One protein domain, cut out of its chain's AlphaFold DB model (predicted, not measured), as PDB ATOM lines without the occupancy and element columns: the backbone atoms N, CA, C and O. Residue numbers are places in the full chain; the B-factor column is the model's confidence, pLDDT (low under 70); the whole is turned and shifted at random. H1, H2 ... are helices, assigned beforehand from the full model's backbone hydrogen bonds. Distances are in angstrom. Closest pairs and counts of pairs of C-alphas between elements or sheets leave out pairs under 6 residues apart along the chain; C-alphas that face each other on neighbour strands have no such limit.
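Overview. This is residues 103 to 193 of the 303 residues of an uncharacterized protein of Leishmania enriettii (UniProt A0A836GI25). One long helix, H1, crosses over two others, H3 and H5, which run the same way side by side but only loosely; H1 packs on H3 with its residues 106 to 114 and on H5 with its residues 113 to 121. Short H4 is on the far side of H3 and H5 from H1 and points away from it; residues 161 to 166 stick out there before the chain folds back into H5, while short H2 is near H1. The printed part has 91 residues, with five named helices in the order H1, H2, H3, H4, H5 and no named strand: the class is all helix. It is compact, with a radius of gyration of the C-alphas of 12.6 A and a rounded outline of 31 by 28 by 21 A.

Arrangement. Start with H1, residues 103 to 123. Look next at H2, residues 130 to 134, which is close to H1 but not clearly touching; their closest C-alphas, those of Val 118 and Pro 130, are 7.0 A apart. H3, residues 138 to 151, touches H1 with residues 142 to 147 alone, opposite ways at a steep tilt of 51 degrees; the closest C-alphas, those of Val 110 and Ser 143, are 6.2 A apart. H4, residues 156 to 162, is about perpendicular to H3, at 89 degrees, and close to it but not clearly touching; the closest C-alphas, those of Gln 149 and Val 156, are 7.1 A apart. H5, residues 172 to 191, touches H1 at a steep tilt of 52 degrees, opposite ways, with the C-alphas of Ala 117 and Leu 181 closest at 4.9 A. H5 also touches H4, with its residues 181 to 185 alone, and the closest C-alphas there, those of Val 156 and Ala 182, are 5.5 A apart. H1 and H4 are apart. In H1, H2, H3 and H5 every O i to N i+4 pair is within hydrogen-bond range; in H4 it is 2 of 3.

Along the chain. Find C-alpha 103 at (27.210, -53.344, 24.086); from there H1 runs 30.1 A to Arg 123. After H2, find C-alpha 138 at (29.679, -32.509, 20.419), where H3 begins its 20.0 A. H4 follows, and H5 runs 29.1 A from Gly 172 to C-alpha 191 at (22.006, -45.903, 42.147).

Size, cuts and confidence. The C-alphas of Leu 104 and Asn 168, the two farthest apart, are 34.6 A from each other. The printed part has no cut and no long link. Look to residues 154 to 170 for pLDDT under 70; the mean of the printed part is 80.5.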
ATOM      1  N   GLN A 103      26.845 -54.547  24.821       91.56
ATOM      2  CA  GLN A 103      27.210 -53.344  24.086       91.56
ATOM      3  C   GLN A 103      25.991 -52.437  23.859       91.56
ATOM      4  O   GLN A 103      26.068 -51.234  24.109       91.56
ATOM      5  N   LEU A 104      24.847 -53.014  23.478       91.69
ATOM      6  CA  LEU A 104      23.596 -52.274  23.334       91.69
ATOM      7  C   LEU A 104      23.160 -51.619  24.651       91.69
ATOM      8  O   LEU A 104      22.720 -50.472  24.650       91.69
ATOM      9  N   PHE A 105      23.287 -52.320  25.779       92.06
ATOM     10  CA  PHE A 105      23.000 -51.748  27.094       92.06
ATOM     11  C   PHE A 105      23.854 -50.503  27.374       92.06
ATOM     12  O   PHE A 105      23.309 -49.459  27.736       92.06
ATOM     13  N   GLU A 106      25.170 -50.584  27.167       90.50
ATOM     14  CA  GLU A 106      26.090 -49.460  27.378       90.50
ATOM     15  C   GLU A 106      25.736 -48.267  26.479       90.50
ATOM     16  O   GLU A 106      25.650 -47.125  26.942       90.50
ATOM     17  N   GLU A 107      25.453 -48.536  25.205       90.06
ATOM     18  CA  GLU A 107      25.013 -47.529  24.241       90.06
ATOM     19  C   GLU A 107      23.701 -46.857  24.671       90.06
ATOM     20  O   GLU A 107      23.612 -45.627  24.656       90.06
ATOM     21  N   LEU A 108      22.702 -47.630  25.106       90.56
ATOM     22  CA  LEU A 108      21.409 -47.112  25.561       90.56
ATOM     23  C   LEU A 108      21.532 -46.268  26.831       90.56
ATOM     24  O   LEU A 108      20.895 -45.219  26.929       90.56
ATOM     25  N   VAL A 109      22.367 -46.680  27.787       89.75
ATOM     26  CA  VAL A 109      22.635 -45.910  29.008       89.75
ATOM     27  C   VAL A 109      23.262 -44.562  28.667       89.75
ATOM     28  O   VAL A 109      22.775 -43.520  29.114       89.75
ATOM     29  N   VAL A 110      24.332 -44.572  27.870       90.25
ATOM     30  CA  VAL A 110      25.067 -43.358  27.497       90.25
ATOM     31  C   VAL A 110      24.178 -42.429  26.681       90.25
ATOM     32  O   VAL A 110      24.085 -41.234  26.974       90.25
ATOM     33  N   HIS A 111      23.474 -42.980  25.693       90.38
ATOM     34  CA  HIS A 111      22.555 -42.214  24.869       90.38
ATOM     35  C   HIS A 111      21.412 -41.626  25.707       90.38
ATOM     36  O   HIS A 111      21.096 -40.443  25.545       90.38
ATOM     37  N   GLY A 112      20.808 -42.420  26.594       90.56
ATOM     38  CA  GLY A 112      19.731 -41.988  27.481       90.56
ATOM     39  C   GLY A 112      20.167 -40.834  28.377       90.56
ATOM     40  O   GLY A 112      19.515 -39.794  28.395       90.56
ATOM     41  N   LEU A 113      21.329 -40.953  29.022       90.38
ATOM     42  CA  LEU A 113      21.862 -39.899  29.890       90.38
ATOM     43  C   LEU A 113      22.158 -38.603  29.141       90.38
ATOM     44  O   LEU A 113      21.824 -37.520  29.621       90.38
ATOM     45  N   LEU A 114      22.758 -38.700  27.955       91.62
ATOM     46  CA  LEU A 114      23.044 -37.522  27.145       91.62
ATOM     47  C   LEU A 114      21.758 -36.862  26.630       91.62
ATOM     48  O   LEU A 114      21.659 -35.634  26.602       91.62
ATOM     49  N   LYS A 115      20.757 -37.663  26.249       92.75
ATOM     50  CA  LYS A 115      19.437 -37.170  25.845       92.75
ATOM     51  C   LYS A 115      18.759 -36.431  26.998       92.75
ATOM     52  O   LYS A 115      18.352 -35.287  26.807       92.75
ATOM     53  N   ASP A 116      18.720 -37.034  28.183       93.50
ATOM     54  CA  ASP A 116      18.120 -36.438  29.376       93.50
ATOM     55  C   ASP A 116      18.835 -35.139  29.775       93.50
ATOM     56  O   ASP A 116      18.188 -34.151  30.115       93.50
ATOM     57  N   ALA A 117      20.168 -35.089  29.669       92.69
ATOM     58  CA  ALA A 117      20.946 -33.880  29.936       92.69
ATOM     59  C   ALA A 117      20.607 -32.739  28.962       92.69
ATOM     60  O   ALA A 117      20.447 -31.590  29.380       92.69
ATOM     61  N   VAL A 118      20.463 -33.054  27.671       93.00
ATOM     62  CA  VAL A 118      20.022 -32.103  26.640       93.00
ATOM     63  C   VAL A 118      18.603 -31.609  26.919       93.00
ATOM     64  O   VAL A 118      18.347 -30.410  26.839       93.00
ATOM     65  N   ASP A 119      17.694 -32.506  27.290       93.94
ATOM     66  CA  ASP A 119      16.303 -32.159  27.582       93.94
ATOM     67  C   ASP A 119      16.190 -31.337  28.886       93.94
ATOM     68  O   ASP A 119      15.346 -30.444  28.997       93.94
ATOM     69  N   CYS A 120      17.068 -31.559  29.868       93.25
ATOM     70  CA  CYS A 120      17.215 -30.701  31.048       93.25
ATOM     71  C   CYS A 120      17.735 -29.301  30.689       93.25
ATOM     72  O   CYS A 120      17.134 -28.318  31.118       93.25
ATOM     73  N   ALA A 121      18.784 -29.204  29.866       91.88
ATOM     74  CA  ALA A 121      19.334 -27.923  29.410       91.88
ATOM     75  C   ALA A 121      18.329 -27.116  28.566       91.88
ATOM     76  O   ALA A 121      18.278 -25.888  28.641       91.88
ATOM     77  N   LEU A 122      17.502 -27.804  27.777       93.25
ATOM     78  CA  LEU A 122      16.410 -27.190  27.027       93.25
ATOM     79  C   LEU A 122      15.335 -26.636  27.970       93.25
ATOM     80  O   LEU A 122      14.920 -25.488  27.828       93.25
ATOM     81  N   ARG A 123      14.902 -27.430  28.959       93.62
ATOM     82  CA  ARG A 123      13.896 -27.005  29.948       93.62
ATOM     83  C   ARG A 123      14.376 -25.859  30.837       93.62
ATOM     84  O   ARG A 123      13.547 -25.063  31.266       93.62
ATOM     85  N   SER A 124      15.680 -25.752  31.101       91.00
ATOM     86  CA  SER A 124      16.267 -24.616  31.827       91.00
ATOM     87  C   SER A 124      16.458 -23.363  30.962       91.00
ATOM     88  O   SER A 124      16.842 -22.322  31.491       91.00
ATOM     89  N   GLY A 125      16.193 -23.438  29.651       90.56
ATOM     90  CA  GLY A 125      16.400 -22.335  28.708       90.56
ATOM     91  C   GLY A 125      17.871 -22.064  28.372       90.56
ATOM     92  O   GLY A 125      18.175 -21.063  27.730       90.56
ATOM     93  N   GLU A 126      18.791 -22.936  28.793       90.88
ATOM     94  CA  GLU A 126      20.233 -22.798  28.547       90.88
ATOM     95  C   GLU A 126      20.674 -23.407  27.206       90.88
ATOM     96  O   GLU A 126      21.807 -23.194  26.770       90.88
ATOM     97  N   LEU A 127      19.785 -24.164  26.559       90.56
ATOM     98  CA  LEU A 127      19.947 -24.709  25.216       90.56
ATOM     99  C   LEU A 127      18.779 -24.250  24.343       90.56
ATOM    100  O   LEU A 127      17.622 -24.510  24.667       90.56
ATOM    101  N   THR A 128      19.086 -23.599  23.224       88.00
ATOM    102  CA  THR A 128      18.063 -22.971  22.372       88.00
ATOM    103  C   THR A 128      17.694 -23.818  21.154       88.00
ATOM    104  O   THR A 128      16.524 -23.901  20.786       88.00
ATOM    105  N   GLU A 129      18.669 -24.510  20.557       88.38
ATOM    106  CA  GLU A 129      18.481 -25.320  19.346       88.38
ATOM    107  C   GLU A 129      18.986 -26.766  19.545       88.38
ATOM    108  O   GLU A 129      20.046 -27.143  19.025       88.38
ATOM    109  N   PRO A 130      18.236 -27.640  20.248       87.69
ATOM    110  CA  PRO A 130      18.684 -29.000  20.564       87.69
ATOM    111  C   PRO A 130      18.963 -29.832  19.305       87.69
ATOM    112  O   PRO A 130      19.927 -30.593  19.256       87.69
ATOM    113  N   SER A 131      18.175 -29.648  18.244       87.12
ATOM    114  CA  SER A 131      18.335 -30.334  16.955       87.12
ATOM    115  C   SER A 131      19.666 -30.006  16.276       87.12
ATOM    116  O   SER A 131      20.282 -30.873  15.659       87.12
ATOM    117  N   ARG A 132      20.109 -28.748  16.373       86.81
ATOM    118  CA  ARG A 132      21.379 -28.288  15.805       86.81
ATOM    119  C   ARG A 132      22.547 -28.736  16.669       86.81
ATOM    120  O   ARG A 132      23.558 -29.181  16.133       86.81
ATOM    121  N   TRP A 133      22.380 -28.682  17.988       86.12
ATOM    122  CA  TRP A 133      23.388 -29.144  18.931       86.12
ATOM    123  C   TRP A 133      23.650 -30.650  18.790       86.12
ATOM    124  O   TRP A 133      24.803 -31.057  18.666       86.12
ATOM    125  N   ARG A 134      22.600 -31.477  18.667       85.94
ATOM    126  CA  ARG A 134      22.713 -32.929  18.410       85.94
ATOM    127  C   ARG A 134      23.415 -33.260  17.087       85.94
ATOM    128  O   ARG A 134      24.108 -34.264  17.006       85.94
ATOM    129  N   LYS A 135      23.253 -32.419  16.058       84.62
ATOM    130  CA  LYS A 135      23.939 -32.560  14.757       84.62
ATOM    131  C   LYS A 135      25.389 -32.067  14.769       84.62
ATOM    132  O   LYS A 135      26.087 -32.217  13.772       84.62
ATOM    133  N   SER A 136      25.832 -31.440  15.855       81.12
ATOM    134  CA  SER A 136      27.222 -31.019  16.002       81.12
ATOM    135  C   SER A 136      28.115 -32.197  16.397       81.12
ATOM    136  O   SER A 136      27.654 -33.190  16.957       81.12
ATOM    137  N   ASN A 137      29.427 -32.044  16.207       83.69
ATOM    138  CA  ASN A 137      30.413 -33.035  16.651       83.69
ATOM    139  C   ASN A 137      30.469 -33.202  18.185       83.69
ATOM    140  O   ASN A 137      31.186 -34.076  18.665       83.69
ATOM    141  N   GLN A 138      29.732 -32.392  18.959       83.12
ATOM    142  CA  GLN A 138      29.679 -32.509  20.419       83.12
ATOM    143  C   GLN A 138      28.968 -33.784  20.858       83.12
ATOM    144  O   GLN A 138      29.410 -34.425  21.803       83.12
ATOM    145  N   TRP A 139      27.911 -34.191  20.154       85.69
ATOM    146  CA  TRP A 139      27.161 -35.393  20.502       85.69
ATOM    147  C   TRP A 139      28.040 -36.660  20.510       85.69
ATOM    148  O   TRP A 139      28.183 -37.265  21.571       85.69
ATOM    149  N   PRO A 140      28.699 -37.044  19.395       85.50
ATOM    150  CA  PRO A 140      29.573 -38.216  19.394       85.50
ATOM    151  C   PRO A 140      30.792 -38.051  20.315       85.50
ATOM    152  O   PRO A 140      31.216 -39.021  20.936       85.50
ATOM    153  N   ALA A 141      31.340 -36.837  20.457       85.06
ATOM    154  CA  ALA A 141      32.474 -36.599  21.349       85.06
ATOM    155  C   ALA A 141      32.121 -36.848  22.825       85.06
ATOM    156  O   ALA A 141      32.898 -37.469  23.548       85.06
ATOM    157  N   ILE A 142      30.946 -36.391  23.263       85.56
ATOM    158  CA  ILE A 142      30.480 -36.565  24.641       85.56
ATOM    159  C   ILE A 142      30.079 -38.019  24.891       85.56
ATOM    160  O   ILE A 142      30.463 -38.568  25.918       85.56
ATOM    161  N   SER A 143      29.390 -38.673  23.952       86.69
ATOM    162  CA  SER A 143      29.061 -40.098  24.078       86.69
ATOM    163  C   SER A 143      30.309 -40.969  24.252       86.69
ATOM    164  O   SER A 143      30.360 -41.772  25.179       86.69
ATOM    165  N   ASN A 144      31.348 -40.760  23.435       85.19
ATOM    166  CA  ASN A 144      32.605 -41.510  23.553       85.19
ATOM    167  C   ASN A 144      33.309 -41.247  24.892       85.19
ATOM    168  O   ASN A 144      33.874 -42.162  25.490       85.19
ATOM    169  N   LEU A 145      33.271 -40.001  25.381       83.56
ATOM    170  CA  LEU A 145      33.820 -39.654  26.692       83.56
ATOM    171  C   LEU A 145      33.084 -40.386  27.822       83.56
ATOM    172  O   LEU A 145      33.733 -40.893  28.731       83.56
ATOM    173  N   LEU A 146      31.752 -40.455  27.763       84.56
ATOM    174  CA  LEU A 146      30.937 -41.157  28.758       84.56
ATOM    175  C   LEU A 146      31.186 -42.669  28.747       84.56
ATOM    176  O   LEU A 146      31.330 -43.261  29.812       84.56
ATOM    177  N   GLN A 147      31.296 -43.281  27.565       85.25
ATOM    178  CA  GLN A 147      31.671 -44.696  27.430       85.25
ATOM    179  C   GLN A 147      33.042 -44.965  28.060       85.25
ATOM    180  O   GLN A 147      33.194 -45.866  28.884       85.25
ATOM    181  N   LEU A 148      34.037 -44.124  27.751       82.56
ATOM    182  CA  LEU A 148      35.365 -44.233  28.352       82.56
ATOM    183  C   LEU A 148      35.317 -44.064  29.879       82.56
ATOM    184  O   LEU A 148      36.041 -44.747  30.598       82.56
ATOM    185  N   GLN A 149      34.461 -43.178  30.388       81.38
ATOM    186  CA  GLN A 149      34.290 -42.975  31.826       81.38
ATOM    187  C   GLN A 149      33.654 -44.166  32.533       81.38
ATOM    188  O   GLN A 149      34.083 -44.465  33.644       81.38
ATOM    189  N   LEU A 150      32.692 -44.857  31.914       82.31
ATOM    190  CA  LEU A 150      32.167 -46.114  32.462       82.31
ATOM    191  C   LEU A 150      33.282 -47.145  32.568       82.31
ATOM    192  O   LEU A 150      33.471 -47.724  33.632       82.31
ATOM    193  N   HIS A 151      34.071 -47.290  31.503       80.00
ATOM    194  CA  HIS A 151      35.146 -48.272  31.461       80.00
ATOM    195  C   HIS A 151      36.240 -48.001  32.498       80.00
ATOM    196  O   HIS A 151      36.736 -48.918  33.141       80.00
ATOM    197  N   LEU A 152      36.589 -46.731  32.704       79.94
ATOM    198  CA  LEU A 152      37.578 -46.314  33.700       79.94
ATOM    199  C   LEU A 152      36.979 -46.092  35.099       79.94
ATOM    200  O   LEU A 152      37.682 -45.591  35.976       79.94
ATOM    201  N   CYS A 153      35.691 -46.389  35.305       73.94
ATOM    202  CA  CYS A 153      34.957 -46.130  36.550       73.94
ATOM    203  C   CYS A 153      35.104 -44.681  37.072       73.94
ATOM    204  O   CYS A 153      35.141 -44.419  38.274       73.94
ATOM    205  N   CYS A 154      35.210 -43.710  36.161       69.06
ATOM    206  CA  CYS A 154      35.474 -42.304  36.467       69.06
ATOM    207  C   CYS A 154      34.184 -41.468  36.536       69.06
ATOM    208  O   CYS A 154      33.168 -41.780  35.914       69.06
ATOM    209  N   THR A 155      34.219 -40.351  37.269       65.31
ATOM    210  CA  THR A 155      33.128 -39.360  37.270       65.31
ATOM    211  C   THR A 155      33.302 -38.354  36.124       65.31
ATOM    212  O   THR A 155      34.430 -37.982  35.783       65.31
ATOM    213  N   VAL A 156      32.194 -37.837  35.571       60.22
ATOM    214  CA  VAL A 156      32.216 -36.786  34.526       60.22
ATOM    215  C   VAL A 156      33.000 -35.548  34.976       60.22
ATOM    216  O   VAL A 156      33.762 -34.968  34.201       60.22
ATOM    217  N   GLY A 157      32.864 -35.182  36.255       57.84
ATOM    218  CA  GLY A 157      33.593 -34.072  36.867       57.84
ATOM    219  C   GLY A 157      35.097 -34.322  37.017       57.84
ATOM    220  O   GLY A 157      35.865 -33.370  36.932       57.84
ATOM    221  N   GLY A 158      35.538 -35.576  37.177       58.03
ATOM    222  CA  GLY A 158      36.947 -35.929  37.375       58.03
ATOM    223  C   GLY A 158      37.832 -35.670  36.154       58.03
ATOM    224  O   GLY A 158      38.949 -35.181  36.302       58.03
ATOM    225  N   ILE A 159      37.329 -35.914  34.937       57.72
ATOM    226  CA  ILE A 159      38.105 -35.698  33.698       57.72
ATOM    227  C   ILE A 159      38.092 -34.224  33.269       57.72
ATOM    228  O   ILE A 159      39.102 -33.715  32.791       57.72
ATOM    229  N   ILE A 160      36.986 -33.506  33.491       53.66
ATOM    230  CA  ILE A 160      36.902 -32.059  33.213       53.66
ATOM    231  C   ILE A 160      37.718 -31.252  34.238       53.66
ATOM    232  O   ILE A 160      38.246 -30.199  33.897       53.66
ATOM    233  N   ALA A 161      37.859 -31.744  35.474       48.56
ATOM    234  CA  ALA A 161      38.719 -31.136  36.489       48.56
ATOM    235  C   ALA A 161      40.213 -31.483  36.315       48.56
ATOM    236  O   ALA A 161      41.059 -30.673  36.682       48.56
ATOM    237  N   GLY A 162      40.539 -32.666  35.772       43.12
ATOM    238  CA  GLY A 162      41.919 -33.131  35.560       43.12
ATOM    239  C   GLY A 162      42.512 -32.816  34.181       43.12
ATOM    240  O   GLY A 162      43.727 -32.870  34.007       43.12
ATOM    241  N   GLY A 163      41.681 -32.479  33.195       37.47
ATOM    242  CA  GLY A 163      42.117 -32.032  31.882       37.47
ATOM    243  C   GLY A 163      42.068 -30.515  31.784       37.47
ATOM    244  O   GLY A 163      40.989 -29.934  31.708       37.47
ATOM    245  N   GLU A 164      43.229 -29.874  31.649       37.50
ATOM    246  CA  GLU A 164      43.369 -28.540  31.052       37.50
ATOM    247  C   GLU A 164      42.957 -28.555  29.558       37.50
ATOM    248  O   GLU A 164      43.670 -28.088  28.670       37.50
ATOM    249  N   ALA A 165      41.774 -29.080  29.234       41.09
ATOM    250  CA  ALA A 165      41.104 -28.779  27.986       41.09
ATOM    251  C   ALA A 165      40.598 -27.340  28.110       41.09
ATOM    252  O   ALA A 165      39.498 -27.098  28.595       41.09
ATOM    253  N   SER A 166      41.472 -26.396  27.747       39.09
ATOM    254  CA  SER A 166      41.253 -24.950  27.662       39.09
ATOM    255  C   SER A 166      39.782 -24.527  27.868       39.09
ATOM    256  O   SER A 166      38.963 -24.704  26.955       39.09
ATOM    257  N   PRO A 167      39.423 -23.904  29.010       48.25
ATOM    258  CA  PRO A 167      38.057 -23.434  29.284       48.25
ATOM    259  C   PRO A 167      37.526 -22.391  28.272       48.25
ATOM    260  O   PRO A 167      36.361 -21.992  28.343       48.25
ATOM    261  N   ASN A 168      38.349 -21.988  27.295       46.06
ATOM    262  CA  ASN A 168      38.087 -20.947  26.306       46.06
ATOM    263  C   ASN A 168      37.448 -21.413  24.980       46.06
ATOM    264  O   ASN A 168      37.272 -20.574  24.100       46.06
ATOM    265  N   ARG A 169      37.085 -22.694  24.784       54.34
ATOM    266  CA  ARG A 169      36.447 -23.143  23.514       54.34
ATOM    267  C   ARG A 169      35.092 -23.853  23.620       54.34
ATOM    268  O   ARG A 169      34.484 -24.114  22.584       54.34
ATOM    269  N   MET A 170      34.578 -24.135  24.817       65.81
ATOM    270  CA  MET A 170      33.223 -24.686  24.958       65.81
ATOM    271  C   MET A 170      32.171 -23.578  24.877       65.81
ATOM    272  O   MET A 170      32.212 -22.629  25.662       65.81
ATOM    273  N   ASN A 171      31.215 -23.709  23.950       77.69
ATOM    274  CA  ASN A 171      30.071 -22.800  23.889       77.69
ATOM    275  C   ASN A 171      29.211 -22.919  25.173       77.69
ATOM    276  O   ASN A 171      29.264 -23.927  25.886       77.69
ATOM    277  N   GLY A 172      28.428 -21.878  25.478       81.00
ATOM    278  CA  GLY A 172      27.603 -21.831  26.694       81.00
ATOM    279  C   GLY A 172      26.608 -22.992  26.797       81.00
ATOM    280  O   GLY A 172      26.453 -23.568  27.871       81.00
ATOM    281  N   GLU A 173      26.027 -23.398  25.668       84.94
ATOM    282  CA  GLU A 173      25.069 -24.506  25.586       84.94
ATOM    283  C   GLU A 173      25.705 -25.859  25.953       84.94
ATOM    284  O   GLU A 173      25.159 -26.616  26.748       84.94
ATOM    285  N   THR A 174      26.905 -26.151  25.446       84.38
ATOM    286  CA  THR A 174      27.649 -27.389  25.744       84.38
ATOM    287  C   THR A 174      28.038 -27.428  27.213       84.38
ATOM    288  O   THR A 174      27.897 -28.461  27.858       84.38
ATOM    289  N   ARG A 175      28.454 -26.289  27.782       85.19
ATOM    290  CA  ARG A 175      28.740 -26.187  29.218       85.19
ATOM    291  C   ARG A 175      27.494 -26.457  30.067       85.19
ATOM    292  O   ARG A 175      27.602 -27.128  31.091       85.19
ATOM    293  N   ALA A 176      26.329 -25.966  29.646       85.88
ATOM    294  CA  ALA A 176      25.066 -26.251  30.320       85.88
ATOM    295  C   ALA A 176      24.716 -27.744  30.251       85.88
ATOM    296  O   ALA A 176      24.444 -28.346  31.289       85.88
ATOM    297  N   VAL A 177      24.824 -28.367  29.070       88.69
ATOM    298  CA  VAL A 177      24.615 -29.815  28.902       88.69
ATOM    299  C   VAL A 177      25.552 -30.615  29.807       88.69
ATOM    300  O   VAL A 177      25.086 -31.496  30.519       88.69
ATOM    301  N   PHE A 178      26.843 -30.276  29.868       86.94
ATOM    302  CA  PHE A 178      27.794 -30.942  30.764       86.94
ATOM    303  C   PHE A 178      27.432 -30.810  32.243       86.94
ATOM    304  O   PHE A 178      27.628 -31.755  33.004       86.94
ATOM    305  N   ARG A 179      26.894 -29.663  32.664       87.44
ATOM    306  CA  ARG A 179      26.473 -29.454  34.053       87.44
ATOM    307  C   ARG A 179      25.304 -30.369  34.426       87.44
ATOM    308  O   ARG A 179      25.358 -31.027  35.463       87.44
ATOM    309  N   HIS A 180      24.279 -30.431  33.573       89.81
ATOM    310  CA  HIS A 180      23.130 -31.327  33.770       89.81
ATOM    311  C   HIS A 180      23.544 -32.795  33.680       89.81
ATOM    312  O   HIS A 180      23.129 -33.606  34.503       89.81
ATOM    313  N   LEU A 181      24.430 -33.124  32.739       90.94
ATOM    314  CA  LEU A 181      24.999 -34.457  32.584       90.94
ATOM    315  C   LEU A 181      25.777 -34.895  33.825       90.94
ATOM    316  O   LEU A 181      25.581 -36.011  34.282       90.94
ATOM    317  N   ALA A 182      26.612 -34.032  34.406       87.44
ATOM    318  CA  ALA A 182      27.361 -34.355  35.618       87.44
ATOM    319  C   ALA A 182      26.433 -34.672  36.804       87.44
ATOM    320  O   ALA A 182      26.700 -35.611  37.552       87.44
ATOM    321  N   ALA A 183      25.327 -33.935  36.949       88.06
ATOM    322  CA  ALA A 183      24.329 -34.202  37.983       88.06
ATOM    323  C   ALA A 183      23.605 -35.542  37.757       88.06
ATOM    324  O   ALA A 183      23.502 -36.349  38.679       88.06
ATOM    325  N   LEU A 184      23.153 -35.806  36.525       89.81
ATOM    326  CA  LEU A 184      22.500 -37.069  36.159       89.81
ATOM    327  C   LEU A 184      23.449 -38.267  36.285       89.81
ATOM    328  O   LEU A 184      23.042 -39.339  36.724       89.81
ATOM    329  N   TRP A 185      24.720 -38.084  35.930       87.25
ATOM    330  CA  TRP A 185      25.752 -39.107  36.050       87.25
ATOM    331  C   TRP A 185      26.021 -39.476  37.502       87.25
ATOM    332  O   TRP A 185      26.046 -40.656  37.832       87.25
ATOM    333  N   ALA A 186      26.179 -38.475  38.370       84.69
ATOM    334  CA  ALA A 186      26.381 -38.700  39.796       84.69
ATOM    335  C   ALA A 186      25.200 -39.468  40.412       84.69
ATOM    336  O   ALA A 186      25.408 -40.410  41.175       84.69
ATOM    337  N   ASP A 187      23.965 -39.125  40.028       87.69
ATOM    338  CA  ASP A 187      22.771 -39.854  40.468       87.69
ATOM    339  C   ASP A 187      22.751 -41.303  39.949       87.69
ATOM    340  O   ASP A 187      22.474 -42.236  40.704       87.69
ATOM    341  N   ARG A 188      23.114 -41.528  38.678       85.62
ATOM    342  CA  ARG A 188      23.204 -42.880  38.104       85.62
ATOM    343  C   ARG A 188      24.322 -43.720  38.713       85.62
ATOM    344  O   ARG A 188      24.100 -44.904  38.949       85.62
ATOM    345  N   GLN A 189      25.481 -43.140  39.005       82.12
ATOM    346  CA  GLN A 189      26.570 -43.839  39.693       82.12
ATOM    347  C   GLN A 189      26.177 -44.252  41.107       82.12
ATOM    348  O   GLN A 189      26.438 -45.380  41.507       82.12
ATOM    349  N   ALA A 190      25.477 -43.384  41.839       82.88
ATOM    350  CA  ALA A 190      25.018 -43.706  43.184       82.88
ATOM    351  C   ALA A 190      23.967 -44.832  43.215       82.88
ATOM    352  O   ALA A 190      23.887 -45.562  44.200       82.88
ATOM    353  N   ARG A 191      23.142 -44.963  42.166       83.00
ATOM    354  CA  ARG A 191      22.006 -45.903  42.147       83.00
ATOM    355  C   ARG A 191      22.252 -47.199  41.379       83.00
ATOM    356  O   ARG A 191      21.632 -48.202  41.712       83.00
ATOM    357  N   LEU A 192      23.053 -47.158  40.316       80.31
ATOM    358  CA  LEU A 192      23.166 -48.247  39.339       80.31
ATOM    359  C   LEU A 192      24.615 -48.621  39.030       80.31
ATOM    360  O   LEU A 192      24.927 -49.803  38.993       80.31
ATOM    361  N   PHE A 193      25.501 -47.644  38.833       83.81
ATOM    362  CA  PHE A 193      26.910 -47.907  38.505       83.81
ATOM    363  C   PHE A 193      27.790 -47.865  39.751       83.81
ATOM    364  O   PHE A 193      28.728 -47.073  39.838       83.81
TER     365      PHE A 193